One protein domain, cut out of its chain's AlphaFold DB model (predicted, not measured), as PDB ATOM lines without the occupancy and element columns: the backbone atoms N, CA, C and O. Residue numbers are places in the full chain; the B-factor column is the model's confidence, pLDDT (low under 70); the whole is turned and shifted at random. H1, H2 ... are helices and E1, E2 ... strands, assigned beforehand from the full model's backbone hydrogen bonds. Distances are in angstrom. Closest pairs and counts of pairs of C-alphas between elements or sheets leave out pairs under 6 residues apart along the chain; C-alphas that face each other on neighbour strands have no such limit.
ATOM      1  N   LYS A 452      73.923  94.264 144.573       80.06
ATOM      2  CA  LYS A 452      75.231  94.666 144.068       80.06
ATOM      3  C   LYS A 452      75.062  95.320 142.693       80.06
ATOM      4  O   LYS A 452      74.400  94.764 141.824       80.06
ATOM      5  N   SER A 453      75.654  96.499 142.514       78.44
ATOM      6  CA  SER A 453      75.585  97.288 141.280       78.44
ATOM      7  C   SER A 453      76.922  97.962 140.973       78.44
ATOM      8  O   SER A 453      77.807  98.036 141.829       78.44
ATOM      9  N   GLU A 454      77.045  98.485 139.759       69.75
ATOM     10  CA  GLU A 454      78.177  99.279 139.275       69.75
ATOM     11  C   GLU A 454      78.433 100.541 140.118       69.75
ATOM     12  O   GLU A 454      79.583 100.907 140.340       69.75
ATOM     13  N   ASP A 455      77.375 101.137 140.680       64.88
ATOM     14  CA  ASP A 455      77.457 102.322 141.549       64.88
ATOM     15  C   ASP A 455      78.158 102.065 142.905       64.88
ATOM     16  O   ASP A 455      78.568 103.009 143.589       64.88
ATOM     17  N   ASP A 456      78.273 100.806 143.352       65.69
ATOM     18  CA  ASP A 456      78.933 100.452 144.614       65.69
ATOM     19  C   ASP A 456      80.438 100.254 144.392       65.69
ATOM     20  O   ASP A 456      80.879  99.274 143.793       65.69
ATOM     21  N   HIS A 457      81.250 101.152 144.957       59.41
ATOM     22  CA  HIS A 457      82.709 101.112 144.829       59.41
ATOM     23  C   HIS A 457      83.331  99.776 145.277       59.41
ATOM     24  O   HIS A 457      84.331  99.339 144.711       59.41
ATOM     25  N   SER A 458      82.737  99.098 146.269       60.03
ATOM     26  CA  SER A 458      83.217  97.789 146.739       60.03
ATOM     27  C   SER A 458      82.870  96.633 145.793       60.03
ATOM     28  O   SER A 458      83.457  95.557 145.885       60.03
ATOM     29  N   THR A 459      81.925  96.868 144.887       71.00
ATOM     30  CA  THR A 459      81.411  95.916 143.903       71.00
ATOM     31  C   THR A 459      82.062  96.115 142.539       71.00
ATOM     32  O   THR A 459      82.410  95.129 141.890       71.00
ATOM     33  N   TYR A 460      82.288  97.369 142.136       71.25
ATOM     34  CA  TYR A 460      82.838  97.732 140.829       71.25
ATOM     35  C   TYR A 460      84.130  96.975 140.493       71.25
ATOM     36  O   TYR A 460      84.260  96.448 139.395       71.25
ATOM     37  N   PHE A 461      85.041  96.814 141.462       72.50
ATOM     38  CA  PHE A 461      86.276  96.040 141.277       72.50
ATOM     39  C   PHE A 461      86.020  94.592 140.817       72.50
ATOM     40  O   PHE A 461      86.746  94.073 139.973       72.50
ATOM     41  N   TYR A 462      84.995  93.926 141.356       78.62
ATOM     42  CA  TYR A 462      84.650  92.562 140.946       78.62
ATOM     43  C   TYR A 462      84.035  92.536 139.549       78.62
ATOM     44  O   TYR A 462      84.340  91.631 138.777       78.62
ATOM     45  N   ILE A 463      83.210  93.534 139.218       83.31
ATOM     46  CA  ILE A 463      82.584  93.663 137.898       83.31
ATOM     47  C   ILE A 463      83.649  93.907 136.827       83.31
ATOM     48  O   ILE A 463      83.703  93.173 135.846       83.31
ATOM     49  N   GLU A 464      84.510  94.905 137.020       80.62
ATOM     50  CA  GLU A 464      85.522  95.314 136.043       80.62
ATOM     51  C   GLU A 464      86.491  94.170 135.715       80.62
ATOM     52  O   GLU A 464      86.755  93.902 134.544       80.62
ATOM     53  N   ASN A 465      86.953  93.431 136.730       81.50
ATOM     54  CA  ASN A 465      87.877  92.309 136.537       81.50
ATOM     55  C   ASN A 465      87.224  91.044 135.953       81.50
ATOM     56  O   ASN A 465      87.945  90.152 135.517       81.50
ATOM     57  N   ASN A 466      85.890  90.947 135.941       88.56
ATOM     58  CA  ASN A 466      85.154  89.761 135.481       88.56
ATOM     59  C   ASN A 466      84.093  90.106 134.423       88.56
ATOM     60  O   ASN A 466      83.124  89.367 134.239       88.56
ATOM     61  N   ILE A 467      84.257  91.232 133.720       89.25
ATOM     62  CA  ILE A 467      83.245  91.746 132.790       89.25
ATOM     63  C   ILE A 467      82.960  90.774 131.640       89.25
ATOM     64  O   ILE A 467      81.810  90.640 131.232       89.25
ATOM     65  N   GLU A 468      83.975  90.060 131.153       90.81
ATOM     66  CA  GLU A 468      83.835  89.088 130.066       90.81
ATOM     67  C   GLU A 468      82.986  87.864 130.483       90.81
ATOM     68  O   GLU A 468      81.984  87.596 129.810       90.81
ATOM     69  N   PRO A 469      83.277  87.153 131.594       92.31
ATOM     70  CA  PRO A 469      82.392  86.096 132.090       92.31
ATOM     71  C   PRO A 469      80.971  86.594 132.403       92.31
ATOM     72  O   PRO A 469      79.990  85.951 132.019       92.31
ATOM     73  N   ILE A 470      80.832  87.772 133.030       92.69
ATOM     74  CA  ILE A 470      79.519  88.392 133.296       92.69
ATOM     75  C   ILE A 470      78.760  88.625 131.985       92.69
ATOM     76  O   ILE A 470      77.578  88.294 131.883       92.69
ATOM     77  N   GLN A 471      79.432  89.145 130.961       91.94
ATOM     78  CA  GLN A 471      78.865  89.358 129.635       91.94
ATOM     79  C   GLN A 471      78.387  88.055 128.996       91.94
ATOM     80  O   GLN A 471      77.269  88.019 128.475       91.94
ATOM     81  N   LYS A 472      79.180  86.979 129.062       90.62
ATOM     82  CA  LYS A 472      78.793  85.653 128.549       90.62
ATOM     83  C   LYS A 472      77.514  85.149 129.229       90.62
ATOM     84  O   LYS A 472      76.577  84.752 128.534       90.62
ATOM     85  N   ILE A 473      77.449  85.212 130.560       93.44
ATOM     86  CA  ILE A 473      76.286  84.769 131.347       93.44
ATOM     87  C   ILE A 473      75.049  85.613 131.017       93.44
ATOM     88  O   ILE A 473      74.007  85.070 130.643       93.44
ATOM     89  N   VAL A 474      75.157  86.943 131.098       92.38
ATOM     90  CA  VAL A 474      74.040  87.866 130.840       92.38
ATOM     91  C   VAL A 474      73.498  87.684 129.425       92.38
ATOM     92  O   VAL A 474      72.282  87.613 129.238       92.38
ATOM     93  N   ASN A 475      74.376  87.547 128.432       90.00
ATOM     94  CA  ASN A 475      73.963  87.356 127.044       90.00
ATOM     95  C   ASN A 475      73.289  86.006 126.828       90.00
ATOM     96  O   ASN A 475      72.268  85.953 126.148       90.00
ATOM     97  N   ARG A 476      73.779  84.928 127.450       88.94
ATOM     98  CA  ARG A 476      73.108  83.621 127.403       88.94
ATOM     99  C   ARG A 476      71.703  83.680 127.997       88.94
ATOM    100  O   ARG A 476      70.767  83.169 127.387       88.94
ATOM    101  N   LEU A 477      71.533  84.346 129.138       89.25
ATOM    102  CA  LEU A 477      70.246  84.422 129.835       89.25
ATOM    103  C   LEU A 477      69.248  85.359 129.141       89.25
ATOM    104  O   LEU A 477      68.078  84.999 128.980       89.25
ATOM    105  N   LEU A 478      69.693  86.536 128.691       86.62
ATOM    106  CA  LEU A 478      68.825  87.620 128.210       86.62
ATOM    107  C   LEU A 478      68.763  87.772 126.682       86.62
ATOM    108  O   LEU A 478      68.071  88.667 126.197       86.62
ATOM    109  N   ALA A 479      69.425  86.905 125.908       73.56
ATOM    110  CA  ALA A 479      69.390  86.970 124.446       73.56
ATOM    111  C   ALA A 479      67.957  86.936 123.869       73.56
ATOM    112  O   ALA A 479      67.120  86.162 124.351       73.56
ATOM    113  N   PRO A 480      67.663  87.664 122.777       63.41
ATOM    114  CA  PRO A 480      66.306  87.752 122.227       63.41
ATOM    115  C   PRO A 480      65.802  86.475 121.534       63.41
ATOM    116  O   PRO A 480      64.592  86.305 121.397       63.41
ATOM    117  N   SER A 481      66.693  85.594 121.058       58.03
ATOM    118  CA  SER A 481      66.346  84.450 120.202       58.03
ATOM    119  C   SER A 481      66.457  83.097 120.921       58.03
ATOM    120  O   SER A 481      67.364  82.842 121.707       58.03
ATOM    121  N   SER A 482      65.532  82.181 120.625       48.34
ATOM    122  CA  SER A 482      65.452  80.829 121.206       48.34
ATOM    123  C   SER A 482      66.487  79.826 120.670       48.34
ATOM    124  O   SER A 482      66.442  78.655 121.035       48.34
ATOM    125  N   LYS A 483      67.409  80.252 119.800       47.91
ATOM    126  CA  LYS A 483      68.465  79.408 119.229       47.91
ATOM    127  C   LYS A 483      69.800  80.123 119.355       47.91
ATOM    128  O   LYS A 483      70.104  80.985 118.540       47.91
ATOM    129  N   GLY A 496      72.521  92.431 123.194       85.81
ATOM    130  CA  GLY A 496      73.158  91.902 124.406       85.81
ATOM    131  C   GLY A 496      74.060  92.917 125.106       85.81
ATOM    132  O   GLY A 496      74.296  94.003 124.588       85.81
ATOM    133  N   LEU A 497      74.562  92.570 126.286       89.00
ATOM    134  CA  LEU A 497      75.568  93.333 127.012       89.00
ATOM    135  C   LEU A 497      76.861  93.409 126.184       89.00
ATOM    136  O   LEU A 497      77.347  92.385 125.693       89.00
ATOM    137  N   LEU A 498      77.408  94.615 126.030       88.00
ATOM    138  CA  LEU A 498      78.687  94.888 125.363       88.00
ATOM    139  C   LEU A 498      79.846  95.029 126.356       88.00
ATOM    140  O   LEU A 498      80.977  94.703 126.007       88.00
ATOM    141  N   GLY A 499      79.568  95.507 127.570       87.69
ATOM    142  CA  GLY A 499      80.566  95.770 128.605       87.69
ATOM    143  C   GLY A 499      80.257  97.060 129.364       87.69
ATOM    144  O   GLY A 499      79.095  97.460 129.460       87.69
ATOM    145  N   LEU A 500      81.303  97.707 129.879       85.81
ATOM    146  CA  LEU A 500      81.225  98.995 130.574       85.81
ATOM    147  C   LEU A 500      81.645 100.150 129.652       85.81
ATOM    148  O   LEU A 500      82.542 100.000 128.817       85.81
ATOM    149  N   ASN A 501      81.006 101.310 129.801       83.25
ATOM    150  CA  ASN A 501      81.431 102.557 129.167       83.25
ATOM    151  C   ASN A 501      82.639 103.173 129.911       83.25
ATOM    152  O   ASN A 501      83.159 102.619 130.875       83.25
ATOM    153  N   LYS A 502      83.087 104.356 129.469       75.62
ATOM    154  CA  LYS A 502      84.197 105.085 130.117       75.62
ATOM    155  C   LYS A 502      83.871 105.601 131.521       75.62
ATOM    156  O   LYS A 502      84.797 105.896 132.269       75.62
ATOM    157  N   ASP A 503      82.591 105.743 131.830       75.00
ATOM    158  CA  ASP A 503      82.072 106.238 133.102       75.00
ATOM    159  C   ASP A 503      81.757 105.086 134.083       75.00
ATOM    160  O   ASP A 503      81.428 105.344 135.236       75.00
ATOM    161  N   GLY A 504      81.919 103.825 133.654       73.88
ATOM    162  CA  GLY A 504      81.651 102.629 134.453       73.88
ATOM    163  C   GLY A 504      80.217 102.090 134.362       73.88
ATOM    164  O   GLY A 504      79.887 101.174 135.107       73.88
ATOM    165  N   ASP A 505      79.378 102.602 133.457       82.31
ATOM    166  CA  ASP A 505      77.999 102.133 133.260       82.31
ATOM    167  C   ASP A 505      77.915 100.979 132.250       82.31
ATOM    168  O   ASP A 505      78.618 100.968 131.233       82.31
ATOM    169  N   PHE A 506      76.969 100.058 132.443       88.88
ATOM    170  CA  PHE A 506      76.717  98.979 131.484       88.88
ATOM    171  C   PHE A 506      76.084  99.470 130.172       88.88
ATOM    172  O   PHE A 506      75.038 100.132 130.175       88.88
ATOM    173  N   ILE A 507      76.665  99.055 129.039       91.44
ATOM    174  CA  ILE A 507      76.150  99.308 127.684       91.44
ATOM    175  C   ILE A 507      75.592  98.022 127.072       91.44
ATOM    176  O   ILE A 507      76.272  96.998 127.024       91.44
ATOM    177  N   PHE A 508      74.395  98.107 126.500       91.06
ATOM    178  CA  PHE A 508      73.742  97.045 125.744       91.06
ATOM    179  C   PHE A 508      73.598  97.407 124.264       91.06
ATOM    180  O   PHE A 508      73.181  98.509 123.917       91.06
ATOM    181  N   GLN A 509      73.855  96.443 123.386       89.12
ATOM    182  CA  GLN A 509      73.416  96.467 121.998       89.12
ATOM    183  C   GLN A 509      71.918  96.140 121.938       89.12
ATOM    184  O   GLN A 509      71.473  95.115 122.457       89.12
ATOM    185  N   THR A 510      71.141  96.988 121.272       84.56
ATOM    186  CA  THR A 510      69.711  96.783 120.990       84.56
ATOM    187  C   THR A 510      69.461  96.771 119.480       84.56
ATOM    188  O   THR A 510      70.347  97.117 118.693       84.56
ATOM    189  N   SER A 511      68.234  96.452 119.050       81.19
ATOM    190  CA  SER A 511      67.833  96.550 117.636       81.19
ATOM    191  C   SER A 511      67.998  97.950 117.040       81.19
ATOM    192  O   SER A 511      68.081  98.091 115.823       81.19
ATOM    193  N   THR A 512      67.996  98.990 117.876       83.00
ATOM    194  CA  THR A 512      68.044 100.396 117.452       83.00
ATOM    195  C   THR A 512      69.399 101.061 117.691       83.00
ATOM    196  O   THR A 512      69.550 102.236 117.366       83.00
ATOM    197  N   GLY A 513      70.382 100.337 118.236       86.62
ATOM    198  CA  GLY A 513      71.705 100.863 118.586       86.62
ATOM    199  C   GLY A 513      72.104 100.563 120.031       86.62
ATOM    200  O   GLY A 513      71.469  99.752 120.702       86.62
ATOM    201  N   GLU A 514      73.164 101.211 120.501       91.19
ATOM    202  CA  GLU A 514      73.658 101.069 121.873       91.19
ATOM    203  C   GLU A 514      72.797 101.868 122.863       91.19
ATOM    204  O   GLU A 514      72.399 103.001 122.582       91.19
ATOM    205  N   ALA A 515      72.514 101.285 124.025       90.88
ATOM    206  CA  ALA A 515      71.767 101.915 125.106       90.88
ATOM    207  C   ALA A 515      72.376 101.555 126.466       90.88
ATOM    208  O   ALA A 515      72.868 100.446 126.661       90.88
ATOM    209  N   LEU A 516      72.319 102.484 127.421       89.62
ATOM    210  CA  LEU A 516      72.697 102.210 128.808       89.62
ATOM    211  C   LEU A 516      71.627 101.362 129.497       89.62
ATOM    212  O   LEU A 516      70.442 101.482 129.173       89.62
ATOM    213  N   ILE A 517      72.020 100.578 130.502       87.56
ATOM    214  CA  ILE A 517      71.072  99.806 131.320       87.56
ATOM    215  C   ILE A 517      69.952 100.684 131.901       87.56
ATOM    216  O   ILE A 517      68.785 100.300 131.868       87.56
ATOM    217  N   SER A 518      70.273 101.910 132.319       85.31
ATOM    218  CA  SER A 518      69.320 102.894 132.852       85.31
ATOM    219  C   SER A 518      68.244 103.341 131.851       85.31
ATOM    220  O   SER A 518      67.183 103.815 132.262       85.31
ATOM    221  N   ALA A 519      68.484 103.165 130.547       88.06
ATOM    222  CA  ALA A 519      67.540 103.468 129.471       88.06
ATOM    223  C   ALA A 519      66.693 102.252 129.039       88.06
ATOM    224  O   ALA A 519      65.804 102.392 128.195       88.06
ATOM    225  N   MET A 520      66.948 101.063 129.595       86.62
ATOM    226  CA  MET A 520      66.211  99.832 129.278       86.62
ATOM    227  C   MET A 520      64.860  99.776 130.009       86.62
ATOM    228  O   MET A 520      64.611 100.532 130.944       86.62
ATOM    229  N   SER A 521      63.968  98.861 129.614       84.94
ATOM    230  CA  SER A 521      62.683  98.677 130.311       84.94
ATOM    231  C   SER A 521      62.870  98.244 131.771       84.94
ATOM    232  O   SER A 521      63.772  97.462 132.063       84.94
ATOM    233  N   ASP A 522      61.965  98.660 132.659       80.38
ATOM    234  CA  ASP A 522      62.003  98.327 134.092       80.38
ATOM    235  C   ASP A 522      62.133  96.822 134.380       80.38
ATOM    236  O   ASP A 522      62.888  96.422 135.268       80.38
ATOM    237  N   GLY A 523      61.428  95.976 133.623       80.75
ATOM    238  CA  GLY A 523      61.526  94.522 133.773       80.75
ATOM    239  C   GLY A 523      62.899  93.982 133.386       80.75
ATOM    240  O   GLY A 523      63.457  93.152 134.095       80.75
ATOM    241  N   PHE A 524      63.483  94.507 132.305       85.25
ATOM    242  CA  PHE A 524      64.840  94.149 131.895       85.25
ATOM    243  C   PHE A 524      65.871  94.572 132.945       85.25
ATOM    244  O   PHE A 524      66.697  93.755 133.337       85.25
ATOM    245  N   GLN A 525      65.789  95.812 133.442       85.88
ATOM    246  CA  GLN A 525      66.678  96.311 134.498       85.88
ATOM    247  C   GLN A 525      66.585  95.455 135.760       85.88
ATOM    248  O   GLN A 525      67.601  95.071 136.327       85.88
ATOM    249  N   THR A 526      65.365  95.111 136.177       83.75
ATOM    250  CA  THR A 526      65.140  94.293 137.374       83.75
ATOM    251  C   THR A 526      65.801  92.928 137.237       83.75
ATOM    252  O   THR A 526      66.492  92.497 138.158       83.75
ATOM    253  N   VAL A 527      65.635  92.270 136.083       87.12
ATOM    254  CA  VAL A 527      66.238  90.956 135.855       87.12
ATOM    255  C   VAL A 527      67.754  91.025 135.733       87.12
ATOM    256  O   VAL A 527      68.456  90.227 136.348       87.12
ATOM    257  N   PHE A 528      68.263  92.009 135.001       89.44
ATOM    258  CA  PHE A 528      69.696  92.241 134.896       89.44
ATOM    259  C   PHE A 528      70.344  92.473 136.268       89.44
ATOM    260  O   PHE A 528      71.351  91.843 136.572       89.44
ATOM    261  N   ASN A 529      69.744  93.309 137.118       88.75
ATOM    262  CA  ASN A 529      70.321  93.676 138.410       88.75
ATOM    263  C   ASN A 529      70.465  92.482 139.363       88.75
ATOM    264  O   ASN A 529      71.477  92.382 140.051       88.75
ATOM    265  N   TRP A 530      69.492  91.564 139.419       89.88
ATOM    266  CA  TRP A 530      69.647  90.382 140.277       89.88
ATOM    267  C   TRP A 530      70.607  89.349 139.677       89.88
ATOM    268  O   TRP A 530      71.328  88.704 140.431       89.88
ATOM    269  N   ILE A 531      70.677  89.221 138.343       92.56
ATOM    270  CA  ILE A 531      71.687  88.376 137.681       92.56
ATOM    271  C   ILE A 531      73.091  88.916 137.979       92.56
ATOM    272  O   ILE A 531      73.985  88.149 138.324       92.56
ATOM    273  N   LEU A 532      73.280  90.236 137.889       91.94
ATOM    274  CA  LEU A 532      74.537  90.887 138.241       91.94
ATOM    275  C   LEU A 532      74.892  90.648 139.713       91.94
ATOM    276  O   LEU A 532      76.029  90.294 140.016       91.94
ATOM    277  N   ASP A 533      73.921  90.797 140.616       91.12
ATOM    278  CA  ASP A 533      74.116  90.531 142.040       91.12
ATOM    279  C   ASP A 533      74.510  89.075 142.318       91.12
ATOM    280  O   ASP A 533      75.456  88.847 143.076       91.12
ATOM    281  N   LEU A 534      73.871  88.110 141.652       93.88
ATOM    282  CA  LEU A 534      74.242  86.696 141.706       93.88
ATOM    283  C   LEU A 534      75.693  86.501 141.262       93.88
ATOM    284  O   LEU A 534      76.473  85.910 142.006       93.88
ATOM    285  N   CYS A 535      76.076  87.038 140.099       94.25
ATOM    286  CA  CYS A 535      77.438  86.927 139.575       94.25
ATOM    287  C   CYS A 535      78.473  87.513 140.546       94.25
ATOM    288  O   CYS A 535      79.458  86.857 140.878       94.25
ATOM    289  N   VAL A 536      78.245  88.729 141.050       87.62
ATOM    290  CA  VAL A 536      79.163  89.384 141.995       87.62
ATOM    291  C   VAL A 536      79.283  88.586 143.292       87.62
ATOM    292  O   VAL A 536      80.386  88.423 143.814       87.62
ATOM    293  N   ARG A 537      78.171  88.082 143.835       88.00
ATOM    294  CA  ARG A 537      78.188  87.298 145.078       88.00
ATOM    295  C   ARG A 537      78.808  85.920 144.894       88.00
ATOM    296  O   ARG A 537      79.452  85.455 145.826       88.00
ATOM    297  N   ALA A 538      78.664  85.313 143.717       90.12
ATOM    298  CA  ALA A 538      79.373  84.091 143.359       90.12
ATOM    299  C   ALA A 538      80.890  84.330 143.318       90.12
ATOM    300  O   ALA A 538      81.627  83.585 143.945       90.12
ATOM    301  N   ILE A 539      81.365  85.432 142.724       85.88
ATOM    302  CA  ILE A 539      82.802  85.776 142.765       85.88
ATOM    303  C   ILE A 539      83.286  85.987 144.213       85.88
ATOM    304  O   ILE A 539      84.376  85.558 144.587       85.88
ATOM    305  N   GLN A 540      82.485  86.660 145.047       79.75
ATOM    306  CA  GLN A 540      82.819  86.903 146.458       79.75
ATOM    307  C   GLN A 540      82.796  85.631 147.319       79.75
ATOM    308  O   GLN A 540      83.409  85.609 148.390       79.75
ATOM    309  N   HIS A 541      82.077  84.603 146.875       78.88
ATOM    310  CA  HIS A 541      82.012  83.279 147.483       78.88
ATOM    311  C   HIS A 541      82.792  82.309 146.587       78.88
ATOM    312  O   HIS A 541      82.184  81.596 145.816       78.88
ATOM    313  N   PRO A 542      84.129  82.332 146.664       79.25
ATOM    314  CA  PRO A 542      85.148  82.103 145.614       79.25
ATOM    315  C   PRO A 542      84.814  81.138 144.443       79.25
ATOM    316  O   PRO A 542      85.573  80.205 144.172       79.25
ATOM    317  N   PHE A 543      83.728  81.382 143.704       86.19
ATOM    318  CA  PHE A 543      83.332  80.644 142.508       86.19
ATOM    319  C   PHE A 543      83.900  81.319 141.259       86.19
ATOM    320  O   PHE A 543      84.034  82.544 141.195       86.19
ATOM    321  N   ASP A 544      84.187  80.508 140.242       87.44
ATOM    322  CA  ASP A 544      84.665  80.974 138.944       87.44
ATOM    323  C   ASP A 544      83.492  81.129 137.966       87.44
ATOM    324  O   ASP A 544      82.800  80.163 137.646       87.44
ATOM    325  N   LEU A 545      83.265  82.350 137.474       90.56
ATOM    326  CA  LEU A 545      82.199  82.630 136.509       90.56
ATOM    327  C   LEU A 545      82.493  82.103 135.099       90.56
ATOM    328  O   LEU A 545      81.567  82.042 134.292       90.56
ATOM    329  N   GLU A 546      83.735  81.730 134.778       90.00
ATOM    330  CA  GLU A 546      84.023  80.986 133.540       90.00
ATOM    331  C   GLU A 546      83.470  79.548 133.607       90.00
ATOM    332  O   GLU A 546      83.227  78.938 132.566       90.00
ATOM    333  N   HIS A 547      83.185  79.053 134.819       90.19
ATOM    334  CA  HIS A 547      82.580  77.751 135.103       90.19
ATOM    335  C   HIS A 547      81.272  77.905 135.900       90.19
ATOM    336  O   HIS A 547      81.203  77.480 137.062       90.19
ATOM    337  N   PRO A 548      80.210  78.507 135.325       90.19
ATOM    338  CA  PRO A 548      78.949  78.739 136.033       90.19
ATOM    339  C   PRO A 548      78.275  77.438 136.505       90.19
ATOM    340  O   PRO A 548      77.516  77.453 137.476       90.19
ATOM    341  N   GLU A 549      78.607  76.297 135.898       88.44
ATOM    342  CA  GLU A 549      78.217  74.964 136.354       88.44
ATOM    343  C   GLU A 549      78.765  74.597 137.737       88.44
ATOM    344  O   GLU A 549      78.172  73.765 138.414       88.44
ATOM    345  N   SER A 550      79.858  75.210 138.192       88.19
ATOM    346  CA  SER A 550      80.444  74.952 139.515       88.19
ATOM    347  C   SER A 550      79.716  75.671 140.656       88.19
ATOM    348  O   SER A 550      79.925  75.335 141.822       88.19
ATOM    349  N   ILE A 551      78.856  76.646 140.337       91.06
ATOM    350  CA  ILE A 551      78.198  77.499 141.329       91.06
ATOM    351  C   ILE A 551      77.147  76.687 142.088       91.06
ATOM    352  O   ILE A 551      76.084  76.344 141.561       91.06
ATOM    353  N   GLN A 552      77.445  76.418 143.359       90.06
ATOM    354  CA  GLN A 552      76.537  75.762 144.292       90.06
ATOM    355  C   GLN A 552      75.758  76.816 145.076       90.06
ATOM    356  O   GLN A 552      76.274  77.456 145.998       90.06
TER     357      GLN A 552
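Overview. This is residues 452 to 483 and 496 to 552 of the 701 residues of the protein "ATPase_AAA_core domain-containing protein" of Bernardetia litoralis (strain ATCC 23117 / DSM 6794 / NBRC 15988 / NCIMB 1366 / Sio-4) (UniProt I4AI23). A small sheet of three strands has one helix, H2, along its edge strand E1, and the long helix H3 passes H2 at a steep tilt, clear of strands E1 and E2. A third helix, H1, stands about perpendicular to H3 near the last residues of H3, and residues 541 to 552 make a tail with no named element after H3. The printed part has 89 residues with three named helices and three named strands, in the order H1, H2, E1, E2, E3, H3. The sheet runs E1, E2, E3, antiparallel throughout, and the class is mixed, helices and strands. The whole is compact, with a radius of gyration of the C-alphas of 12.7 A and spans of 38 by 33 by 20 A.

Arrangement. E1, residues 496 to 500, E2, residues 506 to 510, and E3, residues 513 to 516, form a meander, each strand the antiparallel neighbour of the one before. E1 and E2 are a hairpin, with N 498 and O 507 within hydrogen-bond range at 2.8 A. E2 and E3 are a hairpin too, with N 508 and O 515 at 2.8 A. H2, residues 467 to 478, is on the sheet at a height over the sheet of 7.6 A. It lies over E1 and runs along the strands, at 25 degrees to E1 on the local plane; the closest C-alphas of H2 and E1, those of Asn 475 and Gly 496, are 5.3 A apart. H3, residues 522 to 540, touches H2 with its residues 528 to 535 alone, at a steep tilt of 43 degrees, opposite ways; their closest C-alphas, those of Ile 470 and Cys 535, are 6.8 A apart. H3 is not on the sheet. H1, residues 457 to 465, touches H3 at 83 degrees, about perpendicular; the closest C-alphas are those of Tyr 462 and Val 536, at 6.4 A. H1 and H2 are close but not clearly touching, with the C-alphas of Ile 463 and Ile 470 closest at 7.6 A. In H2 and H3 every O i to N i+4 pair is within hydrogen-bond range; in H1, 3 of 5 are.

Along the chain. E1 begins at C-alpha 496, (73.158, 91.902, 124.406). H3 is 26.8 A from first to last C-alpha and ends at C-alpha 540, (82.819, 86.903, 146.458). H2 measures 15.7 A, H1 13.2 A, E2 12.8 A, E1 12.4 A and E3 10.4 A. H1 begins at C-alpha 457, (82.709, 101.112, 144.829).

Size, cuts and confidence. The two C-alphas farthest apart, those of Thr 512 and Pro 542, are 37.7 A apart. Residues 484 to 495 are not printed, and C-alphas 483 and 496 are 14.3 A apart across this cut. Of the links that are printed whole, none is long. The mean pLDDT of the printed part is 83.5; residues 454 to 458 and 480 to 483 are under 70.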